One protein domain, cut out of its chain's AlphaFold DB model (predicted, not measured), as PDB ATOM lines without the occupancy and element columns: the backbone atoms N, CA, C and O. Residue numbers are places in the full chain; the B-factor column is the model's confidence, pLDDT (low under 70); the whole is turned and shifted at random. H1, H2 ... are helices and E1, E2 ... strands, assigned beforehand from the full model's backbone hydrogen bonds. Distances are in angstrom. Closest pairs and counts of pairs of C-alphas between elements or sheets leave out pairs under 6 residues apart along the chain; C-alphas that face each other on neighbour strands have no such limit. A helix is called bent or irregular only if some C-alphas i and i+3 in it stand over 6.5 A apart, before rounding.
ATOM      1  N   TRP A   4     172.292 245.465 370.962       94.69
ATOM      2  CA  TRP A   4     172.543 246.893 370.787       94.69
ATOM      3  C   TRP A   4     173.958 247.206 371.229       94.69
ATOM      4  O   TRP A   4     174.262 247.098 372.414       94.69
ATOM      5  N   GLU A   5     174.791 247.620 370.284       94.56
ATOM      6  CA  GLU A   5     176.161 248.040 370.560       94.56
ATOM      7  C   GLU A   5     176.192 249.377 371.320       94.56
ATOM      8  O   GLU A   5     175.238 250.156 371.236       94.56
ATOM      9  N   PRO A   6     177.301 249.726 371.998       92.75
ATOM     10  CA  PRO A   6     177.440 251.019 372.672       92.75
ATOM     11  C   PRO A   6     177.175 252.226 371.762       92.75
ATOM     12  O   PRO A   6     176.677 253.248 372.228       92.75
ATOM     13  N   GLY A   7     177.445 252.114 370.456       92.81
ATOM     14  CA  GLY A   7     177.111 253.141 369.458       92.81
ATOM     15  C   GLY A   7     175.604 253.314 369.215       92.81
ATOM     16  O   GLY A   7     175.151 254.406 368.867       92.81
ATOM     17  N   ASP A   8     174.809 252.278 369.487       93.62
ATOM     18  CA  ASP A   8     173.354 252.242 369.326       93.62
ATOM     19  C   ASP A   8     172.589 252.708 370.576       93.62
ATOM     20  O   ASP A   8     171.360 252.601 370.625       93.62
ATOM     21  N   TYR A   9     173.260 253.288 371.577       92.38
ATOM     22  CA  TYR A   9     172.653 253.695 372.853       92.38
ATOM     23  C   TYR A   9     171.352 254.507 372.702       92.38
ATOM     24  O   TYR A   9     170.380 254.287 373.430       92.38
ATOM     25  N   LYS A  10     171.281 255.424 371.724       92.88
ATOM     26  CA  LYS A  10     170.063 256.211 371.441       92.88
ATOM     27  C   LYS A  10     168.919 255.341 370.924       92.88
ATOM     28  O   LYS A  10     167.768 255.572 371.293       92.88
ATOM     29  N   LYS A  11     169.229 254.373 370.058       93.12
ATOM     30  CA  LYS A  11     168.266 253.417 369.499       93.12
ATOM     31  C   LYS A  11     167.765 252.486 370.597       93.12
ATOM     32  O   LYS A  11     166.551 252.364 370.753       93.12
ATOM     33  N   PHE A  12     168.671 251.943 371.410       93.56
ATOM     34  CA  PHE A  12     168.321 251.137 372.578       93.56
ATOM     35  C   PHE A  12     167.372 251.892 373.514       93.56
ATOM     36  O   PHE A  12     166.265 251.434 373.778       93.56
ATOM     37  N   GLY A  13     167.728 253.119 373.913       91.31
ATOM     38  CA  GLY A  13     166.897 253.930 374.808       91.31
ATOM     39  C   GLY A  13     165.469 254.196 374.303       91.31
ATOM     40  O   GLY A  13     164.574 254.411 375.120       91.31
ATOM     41  N   ARG A  14     165.237 254.166 372.980       91.81
ATOM     42  CA  ARG A  14     163.900 254.291 372.367       91.81
ATOM     43  C   ARG A  14     163.143 252.962 372.295       91.81
ATOM     44  O   ARG A  14     161.919 252.977 372.337       91.81
ATOM     45  N   GLN A  15     163.859 251.847 372.156       92.94
ATOM     46  CA  GLN A  15     163.295 250.502 371.980       92.94
ATOM     47  C   GLN A  15     163.075 249.752 373.299       92.94
ATOM     48  O   GLN A  15     162.436 248.703 373.304       92.94
ATOM     49  N   VAL A  16     163.577 250.288 374.414       91.94
ATOM     50  CA  VAL A  16     163.368 249.718 375.747       91.94
ATOM     51  C   VAL A  16     161.877 249.593 376.056       91.94
ATOM     52  O   VAL A  16     161.152 250.580 376.202       91.94
ATOM     53  N   VAL A  17     161.449 248.342 376.194       91.75
ATOM     54  CA  VAL A  17     160.149 247.952 376.739       91.75
ATOM     55  C   VAL A  17     160.202 248.016 378.271       91.75
ATOM     56  O   VAL A  17     161.071 247.365 378.860       91.75
ATOM     57  N   PRO A  18     159.302 248.772 378.928       88.44
ATOM     58  CA  PRO A  18     159.273 248.859 380.380       88.44
ATOM     59  C   PRO A  18     158.960 247.508 381.027       88.44
ATOM     60  O   PRO A  18     158.104 246.768 380.548       88.44
ATOM     61  N   GLY A  19     159.660 247.188 382.115       84.88
ATOM     62  CA  GLY A  19     159.504 245.928 382.849       84.88
ATOM     63  C   GLY A  19     160.133 244.702 382.172       84.88
ATOM     64  O   GLY A  19     160.163 243.638 382.782       84.88
ATOM     65  N   LYS A  20     160.676 244.826 380.953       90.25
ATOM     66  CA  LYS A  20     161.475 243.761 380.330       90.25
ATOM     67  C   LYS A  20     162.893 243.754 380.914       90.25
ATOM     68  O   LYS A  20     163.490 244.816 381.104       90.25
ATOM     69  N   THR A  21     163.430 242.560 381.152       91.94
ATOM     70  CA  THR A  21     164.823 242.351 381.568       91.94
ATOM     71  C   THR A  21     165.744 242.350 380.353       91.94
ATOM     72  O   THR A  21     165.476 241.670 379.362       91.94
ATOM     73  N   TYR A  22     166.829 243.108 380.443       93.12
ATOM     74  CA  TYR A  22     167.924 243.122 379.474       93.12
ATOM     75  C   TYR A  22     169.212 242.710 380.171       93.12
ATOM     76  O   TYR A  22     169.339 242.877 381.382       93.12
ATOM     77  N   TYR A  23     170.170 242.205 379.408       93.81
ATOM     78  CA  TYR A  23     171.415 241.676 379.950       93.81
ATOM     79  C   TYR A  23     172.612 242.409 379.359       93.81
ATOM     80  O   TYR A  23     172.580 242.809 378.196       93.81
ATOM     81  N   THR A  24     173.667 242.570 380.146       93.88
ATOM     82  CA  THR A  24     174.995 242.982 379.670       93.88
ATOM     83  C   THR A  24     175.979 241.867 379.951       93.88
ATOM     84  O   THR A  24     175.821 241.144 380.930       93.88
ATOM     85  N   ILE A  25     176.995 241.726 379.103       92.56
ATOM     86  CA  ILE A  25     178.119 240.816 379.338       92.56
ATOM     87  C   ILE A  25     179.362 241.679 379.461       92.56
ATOM     88  O   ILE A  25     179.631 242.493 378.579       92.56
ATOM     89  N   HIS A  26     180.100 241.516 380.551       89.50
ATOM     90  CA  HIS A  26     181.352 242.223 380.775       89.50
ATOM     91  C   HIS A  26     182.345 241.319 381.505       89.50
ATOM     92  O   HIS A  26     181.971 240.319 382.113       89.50
ATOM     93  N   THR A  27     183.623 241.662 381.421       90.75
ATOM     94  CA  THR A  27     184.693 240.895 382.058       90.75
ATOM     95  C   THR A  27     184.904 241.390 383.483       90.75
ATOM     96  O   THR A  27     185.144 242.580 383.696       90.75
ATOM     97  N   THR A  28     184.829 240.491 384.464       88.00
ATOM     98  CA  THR A  28     185.258 240.778 385.840       88.00
ATOM     99  C   THR A  28     186.722 240.430 386.016       88.00
ATOM    100  O   THR A  28     187.159 239.365 385.584       88.00
ATOM    101  N   VAL A  29     187.453 241.304 386.704       88.75
ATOM    102  CA  VAL A  29     188.837 241.056 387.113       88.75
ATOM    103  C   VAL A  29     188.813 240.457 388.516       88.75
ATOM    104  O   VAL A  29     188.566 241.168 389.491       88.75
ATOM    105  N   ASN A  30     189.049 239.150 388.610       84.69
ATOM    106  CA  ASN A  30     189.125 238.422 389.875       84.69
ATOM    107  C   ASN A  30     190.592 238.098 390.211       84.69
ATOM    108  O   ASN A  30     191.434 238.044 389.313       84.69
ATOM    109  N   PRO A  31     190.928 237.814 391.486       88.00
ATOM    110  CA  PRO A  31     192.291 237.431 391.872       88.00
ATOM    111  C   PRO A  31     192.841 236.204 391.130       88.00
ATOM    112  O   PRO A  31     194.054 236.049 391.023       88.00
ATOM    113  N   TRP A  32     191.961 235.335 390.624       84.50
ATOM    114  CA  TRP A  32     192.317 234.091 389.929       84.50
ATOM    115  C   TRP A  32     192.257 234.195 388.402       84.50
ATOM    116  O   TRP A  32     192.527 233.210 387.722       84.50
ATOM    117  N   GLY A  33     191.913 235.366 387.860       88.44
ATOM    118  CA  GLY A  33     191.839 235.587 386.423       88.44
ATOM    119  C   GLY A  33     190.692 236.494 385.998       88.44
ATOM    120  O   GLY A  33     189.897 236.982 386.802       88.44
ATOM    121  N   GLU A  34     190.634 236.715 384.692       90.75
ATOM    122  CA  GLU A  34     189.549 237.432 384.039       90.75
ATOM    123  C   GLU A  34     188.480 236.443 383.582       90.75
ATOM    124  O   GLU A  34     188.773 235.475 382.879       90.75
ATOM    125  N   GLU A  35     187.232 236.699 383.964       90.50
ATOM    126  CA  GLU A  35     186.100 235.845 383.607       90.50
ATOM    127  C   GLU A  35     184.952 236.687 383.040       90.50
ATOM    128  O   GLU A  35     184.642 237.753 383.587       90.50
ATOM    129  N   PRO A  36     184.299 236.240 381.952       91.38
ATOM    130  CA  PRO A  36     183.096 236.886 381.460       91.38
ATOM    131  C   PRO A  36     181.925 236.583 382.395       91.38
ATOM    132  O   PRO A  36     181.628 235.425 382.701       91.38
ATOM    133  N   VAL A  37     181.214 237.632 382.791       91.62
ATOM    134  CA  VAL A  37     179.989 237.538 383.582       91.62
ATOM    135  C   VAL A  37     178.864 238.327 382.931       91.62
ATOM    136  O   VAL A  37     179.101 239.257 382.154       91.62
ATOM    137  N   TRP A  38     177.625 237.978 383.260       92.31
ATOM    138  CA  TRP A  38     176.459 238.757 382.864       92.31
ATOM    139  C   TRP A  38     175.808 239.471 384.043       92.31
ATOM    140  O   TRP A  38     175.794 238.972 385.165       92.31
ATOM    141  N   ASP A  39     175.220 240.627 383.759       91.25
ATOM    142  CA  ASP A  39     174.402 241.395 384.695       91.25
ATOM    143  C   ASP A  39     173.022 241.675 384.082       91.25
ATOM    144  O   ASP A  39     172.864 241.672 382.857       91.25
ATOM    145  N   SER A  40     172.010 241.866 384.929       91.75
ATOM    146  CA  SER A  40     170.618 242.057 384.512       91.75
ATOM    147  C   SER A  40     170.105 243.455 384.845       91.75
ATOM    148  O   SER A  40     170.321 243.990 385.927       91.75
ATOM    149  N   HIS A  41     169.371 244.040 383.902       91.19
ATOM    150  CA  HIS A  41     168.863 245.404 383.976       91.19
ATOM    151  C   HIS A  41     167.369 245.411 383.686       91.19
ATOM    152  O   HIS A  41     166.936 245.015 382.602       91.19
ATOM    153  N   VAL A  42     166.579 245.908 384.636       92.31
ATOM    154  CA  VAL A  42     165.133 246.100 384.464       92.31
ATOM    155  C   VAL A  42     164.840 247.592 384.426       92.31
ATOM    156  O   VAL A  42     165.099 248.326 385.381       92.31
ATOM    157  N   PHE A  43     164.286 248.050 383.305       91.44
ATOM    158  CA  PHE A  43     163.925 249.451 383.115       91.44
ATOM    159  C   PHE A  43     162.451 249.655 383.438       91.44
ATOM    160  O   PHE A  43     161.575 249.318 382.648       91.44
ATOM    161  N   ASP A  44     162.165 250.203 384.608       88.44
ATOM    162  CA  ASP A  44     160.807 250.233 385.165       88.44
ATOM    163  C   ASP A  44     160.322 251.640 385.534       88.44
ATOM    164  O   ASP A  44     159.152 251.847 385.859       88.44
ATOM    165  N   LYS A  45     161.206 252.638 385.475       88.88
ATOM    166  CA  LYS A  45     160.872 254.035 385.761       88.88
ATOM    167  C   LYS A  45     161.437 254.967 384.705       88.88
ATOM    168  O   LYS A  45     162.448 254.672 384.070       88.88
ATOM    169  N   ARG A  46     160.809 256.132 384.564       91.12
ATOM    170  CA  ARG A  46     161.356 257.249 383.792       91.12
ATOM    171  C   ARG A  46     162.004 258.274 384.708       91.12
ATOM    172  O   ARG A  46     161.503 258.553 385.795       91.12
ATOM    173  N   SER A  47     163.112 258.843 384.250       90.38
ATOM    174  CA  SER A  47     163.724 260.015 384.868       90.38
ATOM    175  C   SER A  47     162.749 261.199 384.818       90.38
ATOM    176  O   SER A  47     162.233 261.493 383.736       90.38
ATOM    177  N   PRO A  48     162.511 261.908 385.937       86.62
ATOM    178  CA  PRO A  48     161.646 263.086 385.943       86.62
ATOM    179  C   PRO A  48     162.258 264.277 385.193       86.62
ATOM    180  O   PRO A  48     161.524 265.164 384.779       86.62
ATOM    181  N   ILE A  49     163.583 264.297 385.011       88.38
ATOM    182  CA  ILE A  49     164.300 265.402 384.358       88.38
ATOM    183  C   ILE A  49     164.464 265.125 382.863       88.38
ATOM    184  O   ILE A  49     164.185 265.978 382.031       88.38
ATOM    185  N   THR A  50     164.918 263.922 382.508       87.19
ATOM    186  CA  THR A  50     165.313 263.595 381.128       87.19
ATOM    187  C   THR A  50     164.294 262.737 380.386       87.19
ATOM    188  O   THR A  50     164.498 262.421 379.217       87.19
ATOM    189  N   GLY A  51     163.237 262.266 381.059       88.38
ATOM    190  CA  GLY A  51     162.224 261.370 380.486       88.38
ATOM    191  C   GLY A  51     162.741 259.985 380.072       88.38
ATOM    192  O   GLY A  51     161.970 259.168 379.572       88.38
ATOM    193  N   SER A  52     164.031 259.704 380.276       91.56
ATOM    194  CA  SER A  52     164.677 258.458 379.860       91.56
ATOM    195  C   SER A  52     164.274 257.297 380.760       91.56
ATOM    196  O   SER A  52     164.108 257.484 381.964       91.56
ATOM    197  N   TRP A  53     164.153 256.098 380.189       93.69
ATOM    198  CA  TRP A  53     163.988 254.864 380.958       93.69
ATOM    199  C   TRP A  53     165.212 254.597 381.837       93.69
ATOM    200  O   TRP A  53     166.341 254.817 381.399       93.69
ATOM    201  N   MET A  54     164.990 254.135 383.067       92.19
ATOM    202  CA  MET A  54     166.019 253.971 384.095       92.19
ATOM    203  C   MET A  54     165.971 252.576 384.721       92.19
ATOM    204  O   MET A  54     164.888 252.085 385.032       92.19
ATOM    205  N   SER A  55     167.153 252.012 384.965       89.75
ATOM    206  CA  SER A  55     167.407 250.832 385.797       89.75
ATOM    207  C   SER A  55     168.237 251.298 386.996       89.75
ATOM    208  O   SER A  55     169.359 251.784 386.840       89.75
ATOM    209  N   GLY A  56     167.657 251.272 388.200       86.38
ATOM    210  CA  GLY A  56     168.319 251.806 389.398       86.38
ATOM    211  C   GLY A  56     168.689 253.292 389.258       86.38
ATOM    212  O   GLY A  56     167.806 254.147 389.140       86.38
ATOM    213  N   ALA A  57     169.984 253.607 389.306       86.00
ATOM    214  CA  ALA A  57     170.515 254.965 389.133       86.00
ATOM    215  C   ALA A  57     170.879 255.310 387.675       86.00
ATOM    216  O   ALA A  57     171.098 256.480 387.364       86.00
ATOM    217  N   ASN A  58     170.912 254.324 386.776       91.25
ATOM    218  CA  ASN A  58     171.404 254.493 385.411       91.25
ATOM    219  C   ASN A  58     170.250 254.598 384.407       91.25
ATOM    220  O   ASN A  58     169.227 253.926 384.536       91.25
ATOM    221  N   SER A  59     170.416 255.430 383.377       93.69
ATOM    222  CA  SER A  59     169.500 255.451 382.233       93.69
ATOM    223  C   SER A  59     169.803 254.293 381.285       93.69
ATOM    224  O   SER A  59     170.945 253.857 381.202       93.69
ATOM    225  N   ALA A  60     168.820 253.833 380.511       92.12
ATOM    226  CA  ALA A  60     169.023 252.818 379.474       92.12
ATOM    227  C   ALA A  60     170.173 253.164 378.521       92.12
ATOM    228  O   ALA A  60     171.012 252.324 378.210       92.12
ATOM    229  N   GLN A  61     170.251 254.434 378.125       93.81
ATOM    230  CA  GLN A  61     171.344 254.950 377.307       93.81
ATOM    231  C   GLN A  61     172.693 254.848 378.027       93.81
ATOM    232  O   GLN A  61     173.668 254.401 377.435       93.81
ATOM    233  N   GLY A  62     172.739 255.233 379.305       92.62
ATOM    234  CA  GLY A  62     173.952 255.175 380.114       92.62
ATOM    235  C   GLY A  62     174.427 253.748 380.368       92.62
ATOM    236  O   GLY A  62     175.628 253.506 380.335       92.62
ATOM    237  N   VAL A  63     173.503 252.800 380.566       92.62
ATOM    238  CA  VAL A  63     173.848 251.383 380.743       92.62
ATOM    239  C   VAL A  63     174.520 250.842 379.480       92.62
ATOM    240  O   VAL A  63     175.626 250.320 379.564       92.62
ATOM    241  N   CYS A  64     173.903 251.053 378.315       93.25
ATOM    242  CA  CYS A  64     174.444 250.612 377.026       93.25
ATOM    243  C   CYS A  64     175.798 251.270 376.696       93.25
ATOM    244  O   CYS A  64     176.706 250.619 376.192       93.25
ATOM    245  N   LEU A  65     175.976 252.551 377.034       93.06
ATOM    246  CA  LEU A  65     177.240 253.249 376.790       93.06
ATOM    247  C   LEU A  65     178.367 252.778 377.724       93.06
ATOM    248  O   LEU A  65     179.522 252.726 377.313       93.06
ATOM    249  N   ARG A  66     178.047 252.487 378.991       90.88
ATOM    250  CA  ARG A  66     179.046 252.232 380.039       90.88
ATOM    251  C   ARG A  66     179.452 250.769 380.151       90.88
ATOM    252  O   ARG A  66     180.624 250.497 380.379       90.88
ATOM    253  N   TYR A  67     178.487 249.861 380.059       88.62
ATOM    254  CA  TYR A  67     178.699 248.439 380.344       88.62
ATOM    255  C   TYR A  67     178.833 247.588 379.085       88.62
ATOM    256  O   TYR A  67     179.189 246.419 379.193       88.62
ATOM    257  N   GLY A  68     178.585 248.162 377.907       86.50
ATOM    258  CA  GLY A  68     178.778 247.471 376.643       86.50
ATOM    259  C   GLY A  68     177.468 247.053 375.971       86.50
ATOM    260  O   GLY A  68     176.410 247.639 376.234       86.50
ATOM    261  N   PRO A  69     177.532 246.064 375.066       92.88
ATOM    262  CA  PRO A  69     176.378 245.651 374.293       92.88
ATOM    263  C   PRO A  69     175.250 245.122 375.186       92.88
ATOM    264  O   PRO A  69     175.475 244.367 376.137       92.88
ATOM    265  N   MET A  70     174.025 245.527 374.857       94.38
ATOM    266  CA  MET A  70     172.811 245.069 375.530       94.38
ATOM    267  C   MET A  70     172.210 243.884 374.780       94.38
ATOM    268  O   MET A  70     172.095 243.917 373.555       94.38
ATOM    269  N   TYR A  71     171.735 242.893 375.526       93.94
ATOM    270  CA  TYR A  71     171.111 241.679 375.012       93.94
ATOM    271  C   TYR A  71     169.669 241.561 375.498       93.94
ATOM    272  O   TYR A  71     169.359 241.858 376.655       93.94
ATOM    273  N   ASP A  72     168.772 241.110 374.620       93.56
ATOM    274  CA  ASP A  72     167.367 240.874 374.970       93.56
ATOM    275  C   ASP A  72     167.086 239.479 375.544       93.56
ATOM    276  O   ASP A  72     166.034 239.262 376.146       93.56
ATOM    277  N   THR A  73     168.021 238.549 375.362       90.69
ATOM    278  CA  THR A  73     167.964 237.168 375.843       90.69
ATOM    279  C   THR A  73     169.067 236.917 376.857       90.69
ATOM    280  O   THR A  73     170.189 237.393 376.679       90.69
ATOM    281  N   LYS A  74     168.764 236.124 377.892       89.38
ATOM    282  CA  LYS A  74     169.754 235.702 378.886       89.38
ATOM    283  C   LYS A  74     170.886 234.929 378.189       89.38
ATOM    284  O   LYS A  74     170.584 233.964 377.481       89.38
ATOM    285  N   PRO A  75     172.159 235.318 378.369       88.25
ATOM    286  CA  PRO A  75     173.275 234.575 377.801       88.25
ATOM    287  C   PRO A  75     173.375 233.183 378.434       88.25
ATOM    288  O   PRO A  75     173.320 233.021 379.653       88.25
ATOM    289  N   THR A  76     173.499 232.168 377.584       84.25
ATOM    290  CA  THR A  76     173.770 230.780 377.970       84.25
ATOM    291  C   THR A  76     175.284 230.588 378.099       84.25
ATOM    292  O   THR A  76     176.043 231.157 377.323       84.25
ATOM    293  N   HIS A  77     175.731 229.807 379.088       85.19
ATOM    294  CA  HIS A  77     177.154 229.512 379.362       85.19
ATOM    295  C   HIS A  77     178.021 230.671 379.892       85.19
ATOM    296  O   HIS A  77     179.241 230.555 379.918       85.19
ATOM    297  N   VAL A  78     177.410 231.759 380.365       87.69
ATOM    298  CA  VAL A  78     178.106 232.845 381.077       87.69
ATOM    299  C   VAL A  78     177.610 232.866 382.524       87.69
ATOM    300  O   VAL A  78     176.408 232.710 382.767       87.69
ATOM    301  N   ARG A  79     178.511 233.042 383.497       87.88
ATOM    302  CA  ARG A  79     178.137 233.119 384.920       87.88
ATOM    303  C   ARG A  79     177.451 234.453 385.219       87.88
ATOM    304  O   ARG A  79     177.790 235.468 384.620       87.88
ATOM    305  N   ALA A  80     176.509 234.468 386.157       88.25
ATOM    306  CA  ALA A  80     176.004 235.726 386.697       88.25
ATOM    307  C   ALA A  80     177.135 236.483 387.420       88.25
ATOM    308  O   ALA A  80     177.997 235.863 388.051       88.25
ATOM    309  N   MET A  81     177.136 237.814 387.331       83.81
ATOM    310  CA  MET A  81     178.073 238.664 388.074       83.81
ATOM    311  C   MET A  81     177.855 238.516 389.579       83.81
ATOM    312  O   MET A  81     178.811 238.369 390.336       83.81
ATOM    313  N   PHE A  82     176.589 238.512 389.987       76.06
ATOM    314  CA  PHE A  82     176.163 238.199 391.338       76.06
ATOM    315  C   PHE A  82     175.346 236.914 391.278       76.06
ATOM    316  O   PHE A  82     174.378 236.838 390.519       76.06
ATOM    317  N   GLU A  83     175.755 235.904 392.045       59.31
ATOM    318  CA  GLU A  83     174.894 234.764 392.351       59.31
ATOM    319  C   GLU A  83     173.651 235.322 393.046       59.31
ATOM    320  O   GLU A  83     173.714 235.842 394.157       59.31
ATOM    321  N   GLN A  84     172.522 235.301 392.344       54.34
ATOM    322  CA  GLN A  84     171.247 235.265 393.031       54.34
ATOM    323  C   GLN A  84     171.086 233.809 393.442       54.34
ATOM    324  O   GLN A  84     170.798 232.974 392.585       54.34
TER     325      GLN A  84
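AT A GLANCE: This is residues 4 to 84 of the 110 residues of an uncharacterized protein of Streptomyces natalensis ATCC 27448 (UniProt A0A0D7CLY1). A long two-stranded hairpin, E1 and E2, makes the longest axis, and its tip, residues 29 to 34, sticks out free at one end; toward the other end two short helices, H1 and H2, pack side by side, with H2 nearer to E1 than to E2, and the short strand E3 sits by the end of E2. After H2, a tail with no named element, residues 68 to 84, runs beside the hairpin, pairing briefly with E1 and then with E2. The printed part has 81 residues with two named helices and three named strands, in the order H1, E1, E2, E3, H2; the sheet E1 - E2 is antiparallel and the class is mixed, helices and strands. The whole is compact, with a radius of gyration of the C-alphas of 13.1 A, yet elongated in outline, with spans of 42 by 27 by 21 A.

IN THESE COORDINATES: H1 is residues 6 to 15, 14.2 A long, and begins with C-alpha 6 at (177.440, 251.019, 372.672). It is irregular, with C-alphas 7 and 10 standing 7.9 A apart. E1, residues 21 to 30, is 26.0 A long and bends by 54 degrees at residue 27. E2, residues 33 to 42, is 28.8 A long and begins with C-alpha 33 at (191.839, 235.587, 386.423). E3 is residues 53 to 55. H2, residues 60 to 67, is 10.7 A long and ends with C-alpha 67 at (178.699, 248.439, 380.344).

HOW THE PARTS SIT: E1 and E2 form a hairpin, antiparallel at 156 degrees between their directions; N 24 and O 39 are 3.0 A apart and N 37 and O 26 are 2.9 A apart, within hydrogen-bond range. The closest C-alphas of E1 and H2 are those of Thr 24 and Tyr 67, 6.6 A apart. E2 and H2 are only just apart, with their closest C-alphas at 8.4 A. H1 and H2 touch, with the C-alphas of Pro 6 and Leu 65 closest at 4.7 A, and run opposite ways at a shallow tilt of 25 degrees. H1 and E2 are apart. E3 pairs with no named strand; its closest C-alpha to E2 is that of Ser 55, 5.4 A from that of Val 42. Residues 70 to 71 pair antiparallel with residues 23 to 24 of E1, and residues 79 to 80 pair parallel with residues 37 to 38 of E2. In H2 every O i to N i+4 pair is within hydrogen-bond range, in H1 4 of 6.

THE WHOLE: The two C-alphas farthest apart, those of Trp 32 and Pro 48, are 42.4 A apart. The printed part has no cut. The links H1 to E1, E1 to E2 and E3 to H2 are tight, and E2 to E3 is short. The mean pLDDT of the printed part is 89.5; residues 83 to 84 are under 70.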